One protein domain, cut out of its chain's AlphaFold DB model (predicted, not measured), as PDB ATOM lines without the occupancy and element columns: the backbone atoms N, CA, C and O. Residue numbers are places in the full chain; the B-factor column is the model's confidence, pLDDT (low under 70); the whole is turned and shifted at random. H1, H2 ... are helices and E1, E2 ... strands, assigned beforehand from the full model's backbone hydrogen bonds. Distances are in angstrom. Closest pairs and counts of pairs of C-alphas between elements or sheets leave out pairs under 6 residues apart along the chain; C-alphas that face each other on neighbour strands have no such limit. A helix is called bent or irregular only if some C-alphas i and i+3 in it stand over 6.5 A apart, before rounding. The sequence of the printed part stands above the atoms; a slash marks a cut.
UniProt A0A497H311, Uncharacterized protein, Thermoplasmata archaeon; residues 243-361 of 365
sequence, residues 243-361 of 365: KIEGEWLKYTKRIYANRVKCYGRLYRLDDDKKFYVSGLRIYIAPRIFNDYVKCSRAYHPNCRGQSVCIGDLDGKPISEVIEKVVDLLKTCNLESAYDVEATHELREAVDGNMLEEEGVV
ATOM      1  N   LYS A 243     181.787 251.505 157.380       89.25
ATOM      2  CA  LYS A 243     181.003 250.407 156.797       89.25
ATOM      3  C   LYS A 243     181.087 250.442 155.278       89.25
ATOM      4  O   LYS A 243     181.147 251.516 154.693       89.25
ATOM      5  N   ILE A 244     181.057 249.274 154.646       88.00
ATOM      6  CA  ILE A 244     180.997 249.157 153.186       88.00
ATOM      7  C   ILE A 244     179.528 249.092 152.760       88.00
ATOM      8  O   ILE A 244     178.787 248.231 153.231       88.00
ATOM      9  N   GLU A 245     179.116 250.006 151.885       88.00
ATOM     10  CA  GLU A 245     177.793 250.067 151.254       88.00
ATOM     11  C   GLU A 245     177.977 250.073 149.725       88.00
ATOM     12  O   GLU A 245     178.216 251.116 149.115       88.00
ATOM     13  N   GLY A 246     177.900 248.892 149.100       86.69
ATOM     14  CA  GLY A 246     178.198 248.726 147.672       86.69
ATOM     15  C   GLY A 246     179.658 249.067 147.362       86.69
ATOM     16  O   GLY A 246     180.565 248.521 147.984       86.69
ATOM     17  N   GLU A 247     179.873 250.000 146.433       88.56
ATOM     18  CA  GLU A 247     181.201 250.503 146.034       88.56
ATOM     19  C   GLU A 247     181.708 251.663 146.917       88.56
ATOM     20  O   GLU A 247     182.674 252.338 146.571       88.56
ATOM     21  N   TRP A 248     181.051 251.936 148.049       92.62
ATOM     22  CA  TRP A 248     181.365 253.074 148.913       92.62
ATOM     23  C   TRP A 248     181.751 252.635 150.325       92.62
ATOM     24  O   TRP A 248     181.115 251.772 150.928       92.62
ATOM     25  N   LEU A 249     182.749 253.303 150.897       91.75
ATOM     26  CA  LEU A 249     183.062 253.285 152.321       91.75
ATOM     27  C   LEU A 249     182.365 254.450 153.004       91.75
ATOM     28  O   LEU A 249     182.661 255.608 152.730       91.75
ATOM     29  N   LYS A 250     181.440 254.146 153.904       94.06
ATOM     30  CA  LYS A 250     180.636 255.117 154.633       94.06
ATOM     31  C   LYS A 250     181.102 255.244 156.070       94.06
ATOM     32  O   LYS A 250     181.172 254.254 156.800       94.06
ATOM     33  N   TYR A 251     181.336 256.479 156.485       94.81
ATOM     34  CA  TYR A 251     181.571 256.810 157.879       94.81
ATOM     35  C   TYR A 251     180.231 256.871 158.621       94.81
ATOM     36  O   TYR A 251     179.289 257.543 158.193       94.81
ATOM     37  N   THR A 252     180.111 256.125 159.715       93.75
ATOM     38  CA  THR A 252     178.836 255.908 160.418       93.75
ATOM     39  C   THR A 252     178.466 257.044 161.363       93.75
ATOM     40  O   THR A 252     177.292 257.198 161.704       93.75
ATOM     41  N   LYS A 253     179.447 257.847 161.782       95.31
ATOM     42  CA  LYS A 253     179.257 258.979 162.691       95.31
ATOM     43  C   LYS A 253     179.137 260.291 161.923       95.31
ATOM     44  O   LYS A 253     179.570 260.423 160.781       95.31
ATOM     45  N   ARG A 254     178.560 261.290 162.585       96.75
ATOM     46  CA  ARG A 254     178.672 262.683 162.153       96.75
ATOM     47  C   ARG A 254     180.030 263.231 162.594       96.75
ATOM     48  O   ARG A 254     180.487 262.915 163.690       96.75
ATOM     49  N   ILE A 255     180.657 264.022 161.735       97.06
ATOM     50  CA  ILE A 255     181.899 264.740 162.025       97.06
ATOM     51  C   ILE A 255     181.498 266.159 162.417       97.06
ATOM     52  O   ILE A 255     180.736 266.787 161.685       97.06
ATOM     53  N   TYR A 256     181.966 266.628 163.567       97.31
ATOM     54  CA  TYR A 256     181.777 268.003 164.023       97.31
ATOM     55  C   TYR A 256     183.120 268.716 163.952       97.31
ATOM     56  O   TYR A 256     184.123 268.154 164.398       97.31
ATOM     57  N   ALA A 257     183.130 269.910 163.365       96.44
ATOM     58  CA  ALA A 257     184.328 270.726 163.335       96.44
ATOM     59  C   ALA A 257     184.572 271.343 164.710       96.44
ATOM     60  O   ALA A 257     183.632 271.732 165.396       96.44
ATOM     61  N   ASN A 258     185.837 271.399 165.106       95.25
ATOM     62  CA  ASN A 258     186.273 272.011 166.358       95.25
ATOM     63  C   ASN A 258     187.365 273.064 166.155       95.25
ATOM     64  O   ASN A 258     187.822 273.668 167.120       95.25
ATOM     65  N   ARG A 259     187.791 273.278 164.907       95.38
ATOM     66  CA  ARG A 259     188.835 274.232 164.537       95.38
ATOM     67  C   ARG A 259     188.514 274.924 163.220       95.38
ATOM     68  O   ARG A 259     187.821 274.357 162.376       95.38
ATOM     69  N   VAL A 260     189.077 276.111 163.022       95.81
ATOM     70  CA  VAL A 260     189.043 276.880 161.769       95.81
ATOM     71  C   VAL A 260     190.473 277.205 161.361       95.81
ATOM     72  O   VAL A 260     191.226 277.723 162.179       95.81
ATOM     73  N   LYS A 261     190.852 276.929 160.108       95.12
ATOM     74  CA  LYS A 261     192.111 277.413 159.514       95.12
ATOM     75  C   LYS A 261     191.805 278.645 158.667       95.12
ATOM     76  O   LYS A 261     190.995 278.553 157.744       95.12
ATOM     77  N   CYS A 262     192.435 279.777 158.967       94.88
ATOM     78  CA  CYS A 262     192.315 281.009 158.189       94.88
ATOM     79  C   CYS A 262     193.628 281.794 158.246       94.88
ATOM     80  O   CYS A 262     194.196 281.944 159.325       94.88
ATOM     81  N   TYR A 263     194.108 282.301 157.107       90.81
ATOM     82  CA  TYR A 263     195.336 283.107 157.013       90.81
ATOM     83  C   TYR A 263     196.567 282.462 157.687       90.81
ATOM     84  O   TYR A 263     197.326 283.135 158.385       90.81
ATOM     85  N   GLY A 264     196.750 281.145 157.529       90.12
ATOM     86  CA  GLY A 264     197.841 280.396 158.163       90.12
ATOM     87  C   GLY A 264     197.711 280.220 159.683       90.12
ATOM     88  O   GLY A 264     198.640 279.737 160.329       90.12
ATOM     89  N   ARG A 265     196.577 280.595 160.285       93.19
ATOM     90  CA  ARG A 265     196.307 280.474 161.727       93.19
ATOM     91  C   ARG A 265     195.201 279.466 162.006       93.19
ATOM     92  O   ARG A 265     194.320 279.255 161.170       93.19
ATOM     93  N   LEU A 266     195.258 278.850 163.185       94.50
ATOM     94  CA  LEU A 266     194.213 277.980 163.715       94.50
ATOM     95  C   LEU A 266     193.451 278.687 164.827       94.50
ATOM     96  O   LEU A 266     194.044 279.185 165.782       94.50
ATOM     97  N   TYR A 267     192.134 278.654 164.715       94.56
ATOM     98  CA  TYR A 267     191.208 279.168 165.711       94.56
ATOM     99  C   TYR A 267     190.384 278.021 166.273       94.56
ATOM    100  O   TYR A 267     189.955 277.130 165.530       94.56
ATOM    101  N   ARG A 268     190.144 278.054 167.578       93.50
ATOM    102  CA  ARG A 268     189.263 277.122 168.263       93.50
ATOM    103  C   ARG A 268     187.816 277.462 167.941       93.50
ATOM    104  O   ARG A 268     187.405 278.614 168.050       93.50
ATOM    105  N   LEU A 269     187.036 276.449 167.579       91.25
ATOM    106  CA  LEU A 269     185.586 276.529 167.698       91.25
ATOM    107  C   LEU A 269     185.217 275.948 169.052       91.25
ATOM    108  O   LEU A 269     185.608 274.823 169.382       91.25
ATOM    109  N   ASP A 270     184.456 276.713 169.827       81.69
ATOM    110  CA  ASP A 270     183.768 276.163 170.988       81.69
ATOM    111  C   ASP A 270     182.893 274.978 170.560       81.69
ATOM    112  O   ASP A 270     182.623 274.791 169.373       81.69
ATOM    113  N   ASP A 271     182.466 274.148 171.518       68.81
ATOM    114  CA  ASP A 271     181.784 272.856 171.292       68.81
ATOM    115  C   ASP A 271     180.349 273.001 170.713       68.81
ATOM    116  O   ASP A 271     179.435 272.213 170.978       68.81
ATOM    117  N   ASP A 272     180.140 274.046 169.917       69.31
ATOM    118  CA  ASP A 272     178.981 274.316 169.104       69.31
ATOM    119  C   ASP A 272     178.965 273.338 167.925       69.31
ATOM    120  O   ASP A 272     179.661 273.459 166.915       69.31
ATOM    121  N   LYS A 273     178.119 272.314 168.051       86.69
ATOM    122  CA  LYS A 273     177.882 271.258 167.050       86.69
ATOM    123  C   LYS A 273     177.246 271.773 165.746       86.69
ATOM    124  O   LYS A 273     176.695 270.976 164.976       86.69
ATOM    125  N   LYS A 274     177.299 273.085 165.509       94.12
ATOM    126  CA  LYS A 274     176.780 273.805 164.350       94.12
ATOM    127  C   LYS A 274     177.506 273.441 163.060       94.12
ATOM    128  O   LYS A 274     176.840 273.178 162.061       94.12
ATOM    129  N   PHE A 275     178.837 273.367 163.077       96.62
ATOM    130  CA  PHE A 275     179.624 273.028 161.890       96.62
ATOM    131  C   PHE A 275     179.833 271.517 161.799       96.62
ATOM    132  O   PHE A 275     180.456 270.905 162.670       96.62
ATOM    133  N   TYR A 276     179.274 270.880 160.768       97.50
ATOM    134  CA  TYR A 276     179.259 269.419 160.682       97.50
ATOM    135  C   TYR A 276     179.264 268.860 159.260       97.50
ATOM    136  O   TYR A 276     178.760 269.470 158.318       97.50
ATOM    137  N   VAL A 277     179.713 267.607 159.147       98.00
ATOM    138  CA  VAL A 277     179.589 266.759 157.953       98.00
ATOM    139  C   VAL A 277     178.921 265.439 158.339       98.00
ATOM    140  O   VAL A 277     179.331 264.754 159.277       98.00
ATOM    141  N   SER A 278     177.859 265.064 157.626       97.56
ATOM    142  CA  SER A 278     177.044 263.880 157.910       97.56
ATOM    143  C   SER A 278     176.901 262.982 156.683       97.56
ATOM    144  O   SER A 278     176.627 263.442 155.571       97.56
ATOM    145  N   GLY A 279     177.007 261.669 156.906       96.81
ATOM    146  CA  GLY A 279     176.906 260.674 155.836       96.81
ATOM    147  C   GLY A 279     178.059 260.777 154.842       96.81
ATOM    148  O   GLY A 279     177.809 260.754 153.637       96.81
ATOM    149  N   LEU A 280     179.283 260.954 155.354       98.00
ATOM    150  CA  LEU A 280     180.507 260.916 154.558       98.00
ATOM    151  C   LEU A 280     180.647 259.528 153.920       98.00
ATOM    152  O   LEU A 280     180.541 258.510 154.606       98.00
ATOM    153  N   ARG A 281     180.891 259.501 152.615       96.75
ATOM    154  CA  ARG A 281     181.137 258.299 151.825       96.75
ATOM    155  C   ARG A 281     182.299 258.523 150.865       96.75
ATOM    156  O   ARG A 281     182.405 259.592 150.270       96.75
ATOM    157  N   ILE A 282     183.137 257.509 150.712       95.88
ATOM    158  CA  ILE A 282     184.329 257.511 149.862       95.88
ATOM    159  C   ILE A 282     184.205 256.358 148.878       95.88
ATOM    160  O   ILE A 282     183.947 255.229 149.295       95.88
ATOM    161  N   TYR A 283     184.356 256.631 147.588       94.56
ATOM    162  CA  TYR A 283     184.353 255.591 146.569       94.56
ATOM    163  C   TYR A 283     185.555 254.661 146.759       94.56
ATOM    164  O   TYR A 283     186.667 255.120 147.018       94.56
ATOM    165  N   ILE A 284     185.345 253.353 146.651       89.69
ATOM    166  CA  ILE A 284     186.414 252.373 146.825       89.69
ATOM    167  C   ILE A 284     187.271 252.344 145.557       89.69
ATOM    168  O   ILE A 284     186.951 251.669 144.585       89.69
ATOM    169  N   ALA A 285     188.390 253.063 145.589       88.19
ATOM    170  CA  ALA A 285     189.384 253.087 144.522       88.19
ATOM    171  C   ALA A 285     190.812 253.058 145.098       88.19
ATOM    172  O   ALA A 285     191.013 253.437 146.253       88.19
ATOM    173  N   PRO A 286     191.833 252.639 144.323       84.31
ATOM    174  CA  PRO A 286     193.224 252.632 144.786       84.31
ATOM    175  C   PRO A 286     193.741 254.020 145.186       84.31
ATOM    176  O   PRO A 286     194.532 254.142 146.121       84.31
ATOM    177  N   ARG A 287     193.279 255.057 144.481       92.12
ATOM    178  CA  ARG A 287     193.540 256.471 144.762       92.12
ATOM    179  C   ARG A 287     192.223 257.220 144.838       92.12
ATOM    180  O   ARG A 287     191.320 256.938 144.050       92.12
ATOM    181  N   ILE A 288     192.125 258.151 145.779       95.31
ATOM    182  CA  ILE A 288     190.901 258.909 146.029       95.31
ATOM    183  C   ILE A 288     191.077 260.330 145.537       95.31
ATOM    184  O   ILE A 288     192.044 260.986 145.903       95.31
ATOM    185  N   PHE A 289     190.120 260.795 144.748       96.62
ATOM    186  CA  PHE A 289     190.043 262.174 144.290       96.62
ATOM    187  C   PHE A 289     188.836 262.882 144.922       96.62
ATOM    188  O   PHE A 289     187.943 262.233 145.472       96.62
ATOM    189  N   ASN A 290     188.788 264.212 144.865       94.44
ATOM    190  CA  ASN A 290     187.701 265.013 145.446       94.44
ATOM    191  C   ASN A 290     186.296 264.569 144.979       94.44
ATOM    192  O   ASN A 290     185.353 264.539 145.768       94.44
ATOM    193  N   ASP A 291     186.136 264.171 143.715       95.94
ATOM    194  CA  ASP A 291     184.867 263.685 143.148       95.94
ATOM    195  C   ASP A 291     184.428 262.314 143.703       95.94
ATOM    196  O   ASP A 291     183.247 261.941 143.621       95.94
ATOM    197  N   TYR A 292     185.357 261.587 144.325       97.06
ATOM    198  CA  TYR A 292     185.132 260.292 144.969       97.06
ATOM    199  C   TYR A 292     184.713 260.431 146.431       97.06
ATOM    200  O   TYR A 292     184.391 259.424 147.063       97.06
ATOM    201  N   VAL A 293     184.675 261.645 146.982       97.69
ATOM    202  CA  VAL A 293     184.274 261.893 148.368       97.69
ATOM    203  C   VAL A 293     182.992 262.705 148.398       97.69
ATOM    204  O   VAL A 293     182.892 263.802 147.852       97.69
ATOM    205  N   LYS A 294     181.968 262.142 149.041       98.06
ATOM    206  CA  LYS A 294     180.641 262.752 149.105       98.06
ATOM    207  C   LYS A 294     180.106 262.778 150.522       98.06
ATOM    208  O   LYS A 294     180.420 261.911 151.331       98.06
ATOM    209  N   CYS A 295     179.215 263.716 150.804       97.81
ATOM    210  CA  CYS A 295     178.423 263.745 152.026       97.81
ATOM    211  C   CYS A 295     176.928 263.771 151.706       97.81
ATOM    212  O   CYS A 295     176.509 264.142 150.610       97.81
ATOM    213  N   SER A 296     176.105 263.372 152.673       97.19
ATOM    214  CA  SER A 296     174.645 263.453 152.540       97.19
ATOM    215  C   SER A 296     174.119 264.829 152.937       97.19
ATOM    216  O   SER A 296     173.201 265.345 152.307       97.19
ATOM    217  N   ARG A 297     174.682 265.405 154.005       97.12
ATOM    218  CA  ARG A 297     174.364 266.743 154.517       97.12
ATOM    219  C   ARG A 297     175.602 267.328 155.179       97.12
ATOM    220  O   ARG A 297     176.306 266.597 155.876       97.12
ATOM    221  N   ALA A 298     175.816 268.623 155.018       97.56
ATOM    222  CA  ALA A 298     176.881 269.336 155.699       97.56
ATOM    223  C   ALA A 298     176.480 270.793 155.930       97.56
ATOM    224  O   ALA A 298     175.770 271.379 155.115       97.56
ATOM    225  N   TYR A 299     176.973 271.353 157.027       97.44
ATOM    226  CA  TYR A 299     177.107 272.787 157.232       97.44
ATOM    227  C   TYR A 299     178.584 273.020 157.552       97.44
ATOM    228  O   TYR A 299     178.998 272.988 158.706       97.44
ATOM    229  N   HIS A 300     179.408 273.048 156.505       97.56
ATOM    230  CA  HIS A 300     180.866 273.030 156.607       97.56
ATOM    231  C   HIS A 300     181.466 273.751 155.391       97.56
ATOM    232  O   HIS A 300     181.021 273.474 154.274       97.56
ATOM    233  N   PRO A 301     182.471 274.628 155.556       97.50
ATOM    234  CA  PRO A 301     183.007 275.442 154.459       97.50
ATOM    235  C   PRO A 301     183.658 274.608 153.346       97.50
ATOM    236  O   PRO A 301     183.579 274.952 152.170       97.50
ATOM    237  N   ASN A 302     184.246 273.455 153.677       97.69
ATOM    238  CA  ASN A 302     184.835 272.535 152.690       97.69
ATOM    239  C   ASN A 302     183.819 271.560 152.055       97.69
ATOM    240  O   ASN A 302     184.211 270.543 151.485       97.69
ATOM    241  N   CYS A 303     182.512 271.822 152.155       97.56
ATOM    242  CA  CYS A 303     181.466 271.008 151.529       97.56
ATOM    243  C   CYS A 303     180.485 271.880 150.732       97.56
ATOM    244  O   CYS A 303     179.987 272.881 151.239       97.56
ATOM    245  N   ARG A 304     180.147 271.476 149.499       96.19
ATOM    246  CA  ARG A 304     179.137 272.151 148.664       96.19
ATOM    247  C   ARG A 304     178.171 271.137 148.070       96.19
ATOM    248  O   ARG A 304     178.548 270.290 147.262       96.19
ATOM    249  N   GLY A 305     176.902 271.230 148.464       94.38
ATOM    250  CA  GLY A 305     175.895 270.232 148.105       94.38
ATOM    251  C   GLY A 305     176.274 268.859 148.666       94.38
ATOM    252  O   GLY A 305     176.236 268.653 149.876       94.38
ATOM    253  N   GLN A 306     176.637 267.923 147.788       96.06
ATOM    254  CA  GLN A 306     177.130 266.598 148.185       96.06
ATOM    255  C   GLN A 306     178.647 266.445 148.056       96.06
ATOM    256  O   GLN A 306     179.161 265.404 148.454       96.06
ATOM    257  N   SER A 307     179.350 267.420 147.486       96.19
ATOM    258  CA  SER A 307     180.792 267.340 147.247       96.19
ATOM    259  C   SER A 307     181.572 267.744 148.492       96.19
ATOM    260  O   SER A 307     181.186 268.687 149.187       96.19
ATOM    261  N   VAL A 308     182.681 267.053 148.746       97.50
ATOM    262  CA  VAL A 308     183.582 267.315 149.872       97.50
ATOM    263  C   VAL A 308     184.975 267.594 149.320       97.50
ATOM    264  O   VAL A 308     185.516 266.775 148.585       97.50
ATOM    265  N   CYS A 309     185.557 268.735 149.681       96.44
ATOM    266  CA  CYS A 309     186.950 269.039 149.381       96.44
ATOM    267  C   CYS A 309     187.844 268.359 150.425       96.44
ATOM    268  O   CYS A 309     187.660 268.571 151.624       96.44
ATOM    269  N   ILE A 310     188.793 267.539 149.972       95.94
ATOM    270  CA  ILE A 310     189.726 266.797 150.833       95.94
ATOM    271  C   ILE A 310     191.162 267.346 150.795       95.94
ATOM    272  O   ILE A 310     192.050 266.759 151.411       95.94
ATOM    273  N   GLY A 311     191.385 268.477 150.113       93.06
ATOM    274  CA  GLY A 311     192.674 269.178 150.077       93.06
ATOM    275  C   GLY A 311     193.826 268.262 149.663       93.06
ATOM    276  O   GLY A 311     193.733 267.566 148.655       93.06
ATOM    277  N   ASP A 312     194.875 268.206 150.484       93.31
ATOM    278  CA  ASP A 312     196.101 267.433 150.220       93.31
ATOM    279  C   ASP A 312     195.907 265.908 150.210       93.31
ATOM    280  O   ASP A 312     196.826 265.156 149.870       93.31
ATOM    281  N   LEU A 313     194.716 265.425 150.587       95.62
ATOM    282  CA  LEU A 313     194.347 264.019 150.438       95.62
ATOM    283  C   LEU A 313     193.928 263.664 148.998       95.62
ATOM    284  O   LEU A 313     193.766 262.480 148.697       95.62
ATOM    285  N   ASP A 314     193.771 264.648 148.108       96.56
ATOM    286  CA  ASP A 314     193.456 264.427 146.696       96.56
ATOM    287  C   ASP A 314     194.576 263.645 145.983       96.56
ATOM    288  O   ASP A 314     195.765 263.957 146.062       96.56
ATOM    289  N   GLY A 315     194.202 262.555 145.315       95.00
ATOM    290  CA  GLY A 315     195.106 261.624 144.643       95.00
ATOM    291  C   GLY A 315     195.869 260.660 145.562       95.00
ATOM    292  O   GLY A 315     196.671 259.862 145.053       95.00
ATOM    293  N   LYS A 316     195.643 260.690 146.886       94.75
ATOM    294  CA  LYS A 316     196.320 259.810 147.859       94.75
ATOM    295  C   LYS A 316     195.709 258.399 147.907       94.75
ATOM    296  O   LYS A 316     194.566 258.198 147.482       94.75
ATOM    297  N   PRO A 317     196.451 257.392 148.417       91.00
ATOM    298  CA  PRO A 317     195.922 256.045 148.620       91.00
ATOM    299  C   PRO A 317     194.735 256.021 149.589       91.00
ATOM    300  O   PRO A 317     194.732 256.726 150.598       91.00
ATOM    301  N   ILE A 318     193.756 255.147 149.338       89.88
ATOM    302  CA  ILE A 318     192.538 255.048 150.162       89.88
ATOM    303  C   ILE A 318     192.814 254.810 151.655       89.88
ATOM    304  O   ILE A 318     192.081 255.314 152.504       89.88
ATOM    305  N   SER A 319     193.883 254.079 151.984       86.69
ATOM    306  CA  SER A 319     194.301 253.820 153.365       86.69
ATOM    307  C   SER A 319     194.648 255.110 154.107       86.69
ATOM    308  O   SER A 319     194.153 255.336 155.208       86.69
ATOM    309  N   GLU A 320     195.432 255.981 153.469       90.44
ATOM    310  CA  GLU A 320     195.831 257.275 154.021       90.44
ATOM    311  C   GLU A 320     194.624 258.210 154.150       90.44
ATOM    312  O   GLU A 320     194.441 258.874 155.173       90.44
ATOM    313  N   VAL A 321     193.755 258.217 153.138       93.69
ATOM    314  CA  VAL A 321     192.554 259.058 153.131       93.69
ATOM    315  C   VAL A 321     191.635 258.674 154.289       93.69
ATOM    316  O   VAL A 321     191.206 259.539 155.042       93.69
ATOM    317  N   ILE A 322     191.373 257.385 154.508       90.81
ATOM    318  CA  ILE A 322     190.498 256.914 155.599       90.81
ATOM    319  C   ILE A 322     191.086 257.183 156.986       90.81
ATOM    320  O   ILE A 322     190.347 257.314 157.966       90.81
ATOM    321  N   GLU A 323     192.409 257.244 157.098       88.75
ATOM    322  CA  GLU A 323     193.082 257.627 158.335       88.75
ATOM    323  C   GLU A 323     192.927 259.107 158.655       88.75
ATOM    324  O   GLU A 323     192.665 259.430 159.810       88.75
ATOM    325  N   LYS A 324     193.032 259.981 157.651       94.38
ATOM    326  CA  LYS A 324     193.176 261.426 157.873       94.38
ATOM    327  C   LYS A 324     191.914 262.243 157.605       94.38
ATOM    328  O   LYS A 324     191.736 263.289 158.219       94.38
ATOM    329  N   VAL A 325     191.014 261.789 156.730       95.88
ATOM    330  CA  VAL A 325     189.872 262.592 156.243       95.88
ATOM    331  C   VAL A 325     188.929 263.038 157.359       95.88
ATOM    332  O   VAL A 325     188.384 264.134 157.304       95.88
ATOM    333  N   VAL A 326     188.738 262.217 158.394       95.50
ATOM    334  CA  VAL A 326     187.873 262.582 159.524       95.50
ATOM    335  C   VAL A 326     188.481 263.734 160.312       95.50
ATOM    336  O   VAL A 326     187.756 264.652 160.678       95.50
ATOM    337  N   ASP A 327     189.788 263.698 160.562       94.75
ATOM    338  CA  ASP A 327     190.481 264.753 161.299       94.75
ATOM    339  C   ASP A 327     190.661 266.013 160.448       94.75
ATOM    340  O   ASP A 327     190.494 267.117 160.965       94.75
ATOM    341  N   LEU A 328     190.872 265.858 159.137       95.88
ATOM    342  CA  LEU A 328     190.815 266.959 158.177       95.88
ATOM    343  C   LEU A 328     189.471 267.699 158.285       95.88
ATOM    344  O   LEU A 328     189.448 268.909 158.466       95.88
ATOM    345  N   LEU A 329     188.353 266.965 158.258       96.69
ATOM    346  CA  LEU A 329     186.995 267.522 158.336       96.69
ATOM    347  C   LEU A 329     186.569 267.963 159.747       96.69
ATOM    348  O   LEU A 329     185.455 268.455 159.919       96.69
ATOM    349  N   LYS A 330     187.422 267.797 160.765       96.25
ATOM    350  CA  LYS A 330     187.257 268.507 162.045       96.25
ATOM    351  C   LYS A 330     187.775 269.947 161.971       96.25
ATOM    352  O   LYS A 330     187.521 270.724 162.890       96.25
ATOM    353  N   THR A 331     188.486 270.296 160.900       95.75
ATOM    354  CA  THR A 331     189.019 271.635 160.662       95.75
ATOM    355  C   THR A 331     188.294 272.278 159.487       95.75
ATOM    356  O   THR A 331     188.388 271.833 158.345       95.75
ATOM    357  N   CYS A 332     187.603 273.376 159.760       95.88
ATOM    358  CA  CYS A 332     187.027 274.259 158.760       95.88
ATOM    359  C   CYS A 332     188.150 275.050 158.069       95.88
ATOM    360  O   CYS A 332     188.578 276.084 158.578       95.88
ATOM    361  N   ASN A 333     188.658 274.579 156.929       96.12
ATOM    362  CA  ASN A 333     189.725 275.271 156.206       96.12
ATOM    363  C   ASN A 333     189.150 276.348 155.272       96.12
ATOM    364  O   ASN A 333     188.601 276.026 154.219       96.12
ATOM    365  N   LEU A 334     189.299 277.622 155.641       96.00
ATOM    366  CA  LEU A 334     188.793 278.768 154.881       96.00
ATOM    367  C   LEU A 334     189.671 279.162 153.682       96.00
ATOM    368  O   LEU A 334     189.223 279.950 152.843       96.00
ATOM    369  N   GLU A 335     190.879 278.601 153.571       91.69
ATOM    370  CA  GLU A 335     191.812 278.819 152.452       91.69
ATOM    371  C   GLU A 335     191.413 278.006 151.211       91.69
ATOM    372  O   GLU A 335     191.670 278.419 150.083       91.69
ATOM    373  N   SER A 336     190.733 276.873 151.410       91.00
ATOM    374  CA  SER A 336     190.233 275.978 150.353       91.00
ATOM    375  C   SER A 336     188.719 275.745 150.447       91.00
ATOM    376  O   SER A 336     188.193 274.698 150.048       91.00
ATOM    377  N   ALA A 337     188.005 276.714 151.021       94.31
ATOM    378  CA  ALA A 337     186.564 276.652 151.215       94.31
ATOM    379  C   ALA A 337     185.783 276.885 149.918       94.31
ATOM    380  O   ALA A 337     186.196 277.630 149.029       94.31
ATOM    381  N   TYR A 338     184.597 276.286 149.847       95.62
ATOM    382  CA  TYR A 338     183.587 276.691 148.883       95.62
ATOM    383  C   TYR A 338     182.920 277.999 149.317       95.62
ATOM    384  O   TYR A 338     182.898 278.350 150.496       95.62
ATOM    385  N   ASP A 339     182.313 278.689 148.357       95.44
ATOM    386  CA  ASP A 339     181.466 279.852 148.614       95.44
ATOM    387  C   ASP A 339     180.088 279.387 149.122       95.44
ATOM    388  O   ASP A 339     179.207 279.016 148.340       95.44
ATOM    389  N   VAL A 340     179.957 279.257 150.447       96.00
ATOM    390  CA  VAL A 340     178.762 278.770 151.154       96.00
ATOM    391  C   VAL A 340     178.547 279.564 152.443       96.00
ATOM    392  O   VAL A 340     179.477 280.155 152.980       96.00
ATOM    393  N   GLU A 341     177.332 279.520 152.990       96.75
ATOM    394  CA  GLU A 341     176.943 280.249 154.207       96.75
ATOM    395  C   GLU A 341     177.900 280.017 155.388       96.75
ATOM    396  O   GLU A 341     178.357 280.972 156.009       96.75
ATOM    397  N   ALA A 342     178.303 278.761 155.618       96.44
ATOM    398  CA  ALA A 342     179.270 278.415 156.659       96.44
ATOM    399  C   ALA A 342     180.629 279.124 156.482       96.44
ATOM    400  O   ALA A 342     181.295 279.421 157.467       96.44
ATOM    401  N   THR A 343     181.048 279.398 155.242       96.94
ATOM    402  CA  THR A 343     182.292 280.123 154.947       96.94
ATOM    403  C   THR A 343     182.172 281.590 155.335       96.94
ATOM    404  O   THR A 343     183.093 282.121 155.951       96.94
ATOM    405  N   HIS A 344     181.059 282.243 154.995       96.38
ATOM    406  CA  HIS A 344     180.838 283.650 155.339       96.38
ATOM    407  C   HIS A 344     180.752 283.844 156.850       96.38
ATOM    408  O   HIS A 344     181.461 284.687 157.388       96.38
ATOM    409  N   GLU A 345     179.978 283.002 157.536       95.69
ATOM    410  CA  GLU A 345     179.816 283.092 158.987       95.69
ATOM    411  C   GLU A 345     181.145 282.905 159.732       95.69
ATOM    412  O   GLU A 345     181.476 283.670 160.636       95.69
ATOM    413  N   LEU A 346     181.948 281.916 159.326       95.50
ATOM    414  CA  LEU A 346     183.250 281.685 159.948       95.50
ATOM    415  C   LEU A 346     184.252 282.802 159.642       95.50
ATOM    416  O   LEU A 346     185.056 283.129 160.509       95.50
ATOM    417  N   ARG A 347     184.211 283.402 158.445       95.31
ATOM    418  CA  ARG A 347     185.049 284.568 158.126       95.31
ATOM    419  C   ARG A 347     184.668 285.773 158.977       95.31
ATOM    420  O   ARG A 347     185.554 286.381 159.557       95.31
ATOM    421  N   GLU A 348     183.376 286.060 159.121       94.81
ATOM    422  CA  GLU A 348     182.891 287.135 159.997       94.81
ATOM    423  C   GLU A 348     183.295 286.908 161.460       94.81
ATOM    424  O   GLU A 348     183.735 287.843 162.127       94.81
ATOM    425  N   ALA A 349     183.213 285.667 161.951       93.00
ATOM    426  CA  ALA A 349     183.646 285.320 163.302       93.00
ATOM    427  C   ALA A 349     185.163 285.507 163.503       93.00
ATOM    428  O   ALA A 349     185.586 286.013 164.546       93.00
ATOM    429  N   VAL A 350     185.982 285.133 162.512       92.94
ATOM    430  CA  VAL A 350     187.442 285.339 162.543       92.94
ATOM    431  C   VAL A 350     187.783 286.830 162.473       92.94
ATOM    432  O   VAL A 350     188.486 287.332 163.347       92.94
ATOM    433  N   ASP A 351     187.254 287.556 161.486       92.19
ATOM    434  CA  ASP A 351     187.549 288.978 161.268       92.19
ATOM    435  C   ASP A 351     187.018 289.859 162.419       92.19
ATOM    436  O   ASP A 351     187.598 290.894 162.750       92.19
ATOM    437  N   GLY A 352     185.938 289.423 163.076       91.81
ATOM    438  CA  GLY A 352     185.371 290.043 164.273       91.81
ATOM    439  C   GLY A 352     186.093 289.706 165.584       91.81
ATOM    440  O   GLY A 352     185.633 290.153 166.634       91.81
ATOM    441  N   ASN A 353     187.192 288.936 165.551       88.44
ATOM    442  CA  ASN A 353     187.919 288.433 166.728       88.44
ATOM    443  C   ASN A 353     187.019 287.688 167.735       88.44
ATOM    444  O   ASN A 353     187.186 287.816 168.948       88.44
ATOM    445  N   MET A 354     186.037 286.930 167.238       88.88
ATOM    446  CA  MET A 354     185.088 286.180 168.071       88.88
ATOM    447  C   MET A 354     185.582 284.773 168.434       88.88
ATOM    448  O   MET A 354     184.939 284.099 169.234       88.88
ATOM    449  N   LEU A 355     186.692 284.319 167.843       90.12
ATOM    450  CA  LEU A 355     187.275 282.997 168.072       90.12
ATOM    451  C   LEU A 355     188.641 283.106 168.758       90.12
ATOM    452  O   LEU A 355     189.424 284.010 168.466       90.12
ATOM    453  N   GLU A 356     188.942 282.153 169.639       89.38
ATOM    454  CA  GLU A 356     190.239 282.057 170.318       89.38
ATOM    455  C   GLU A 356     191.296 281.467 169.368       89.38
ATOM    456  O   GLU A 356     191.099 280.396 168.795       89.38
ATOM    457  N   GLU A 357     192.424 282.155 169.180       90.06
ATOM    458  CA  GLU A 357     193.545 281.657 168.372       90.06
ATOM    459  C   GLU A 357     194.329 280.582 169.146       90.06
ATOM    460  O   GLU A 357     194.826 280.832 170.242       90.06
ATOM    461  N   GLU A 358     194.475 279.387 168.567       89.38
ATOM    462  CA  GLU A 358     195.245 278.278 169.158       89.38
ATOM    463  C   GLU A 358     196.717 278.282 168.714       89.38
ATOM    464  O   GLU A 358     197.568 277.690 169.380       89.38
ATOM    465  N   GLY A 359     197.033 278.935 167.589       84.56
ATOM    466  CA  GLY A 359     198.403 279.102 167.105       84.56
ATOM    467  C   GLY A 359     198.534 279.273 165.590       84.56
ATOM    468  O   GLY A 359     197.553 279.360 164.851       84.56
ATOM    469  N   VAL A 360     199.786 279.289 165.126       77.81
ATOM    470  CA  VAL A 360     200.165 279.420 163.708       77.81
ATOM    471  C   VAL A 360     200.474 278.044 163.122       77.81
ATOM    472  O   VAL A 360     201.220 277.265 163.720       77.81
ATOM    473  N   VAL A 361     199.931 277.749 161.940       73.94
ATOM    474  CA  VAL A 361     200.263 276.546 161.172       73.94
ATOM    475  C   VAL A 361     201.400 276.892 160.227       73.94
ATOM    476  O   VAL A 361     201.228 277.674 159.298       73.94
TER     477      VAL A 361
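This is residues 243 to 361 of the 365 residues of an uncharacterized protein of Thermoplasmata archaeon (UniProt A0A497H311). An elongated body has a small sheet toward each end: E8, E3, E4 and E9 with H2 packed over one face at one end, and the smaller sheet E1, E2, E6 at the other. Between the two ends lie the short two-strand ribbon E5 and E7, the helix H1 leading from the smaller sheet toward E8, and long loops. The 119 printed residues hold the named elements E1 E2 E3 E4 E5 E6 E7 H1 E8 H2 E9, nine strands and two helices, of mixed class, with under half of the residues in them. The larger sheet, in the order E8, E3, E4, E9, is mixed; the other two are antiparallel. The whole is compact, with a radius of gyration of the C-alphas of 14.1 A, and spans 45 by 24 by 23 A.

E1, residues 243 to 245, and E2, residues 248 to 251, form a hairpin, with N 245 and O 248 2.8 A apart. E6, residues 281 to 283, is the antiparallel neighbour of E2, with N 249 and O 282 at 2.8 A. E3, residues 259 to 262, and E4, residues 265 to 268, form a second hairpin, with N 260 and O 267 at 2.8 A. E5, residues 276 to 278, runs on into E6 across a break of 2 residues, at 60 degrees. E7, residues 297 to 299, is antiparallel to E5, with N 278 and O 297 at 2.8 A. H1, residues 318 to 328, only grazes the sheet E1 E2 E6, with its residues 318 to 326. H1 is irregular, with C-alphas 323 and 326 7.3 A apart. E8, residues 331 to 333, is parallel to E3, with N 332 and O 259 at 2.8 A. H2, residues 341 to 351, is on the sheet E8 E3 E4 E9 at a height over the sheet of 9.8 A, across the strands at 72 degrees to E3 on the local plane. The closest C-alphas of H2 and E3 are those of Leu 346 and Val 260, 7.7 A apart. E9, residues 356 to 360, is antiparallel to E4, with N 266 and O 359 at 2.9 A. E8, H2 and E9 make a split strand-helix-strand unit, two strands of one sheet joined through a helix and not neighbours, with E3 and E4 between them in the sheet, and its crossover is right-handed. Every O i to N i+4 pair is within hydrogen-bond range in H2, and 5 of 7 are in H1.

E1 begins at C-alpha 243, (181.003, 250.407, 156.797). H1 measures 14.5 A from first to last C-alpha, H2 15.4 A and E9 12.2 A. H2 begins at C-alpha 341, (176.943, 280.249, 154.207), and E9 ends at C-alpha 360, (200.165, 279.420, 163.708).

The two C-alphas farthest apart, those of Gly 246 and Asn 353, are 45.1 A apart. The printed part has no cut. The links E6 to E7 and E7 to H1 are long, with 13 and 18 residues. The mean pLDDT of the printed part is 93.2, and residues 271 to 272 are under 70.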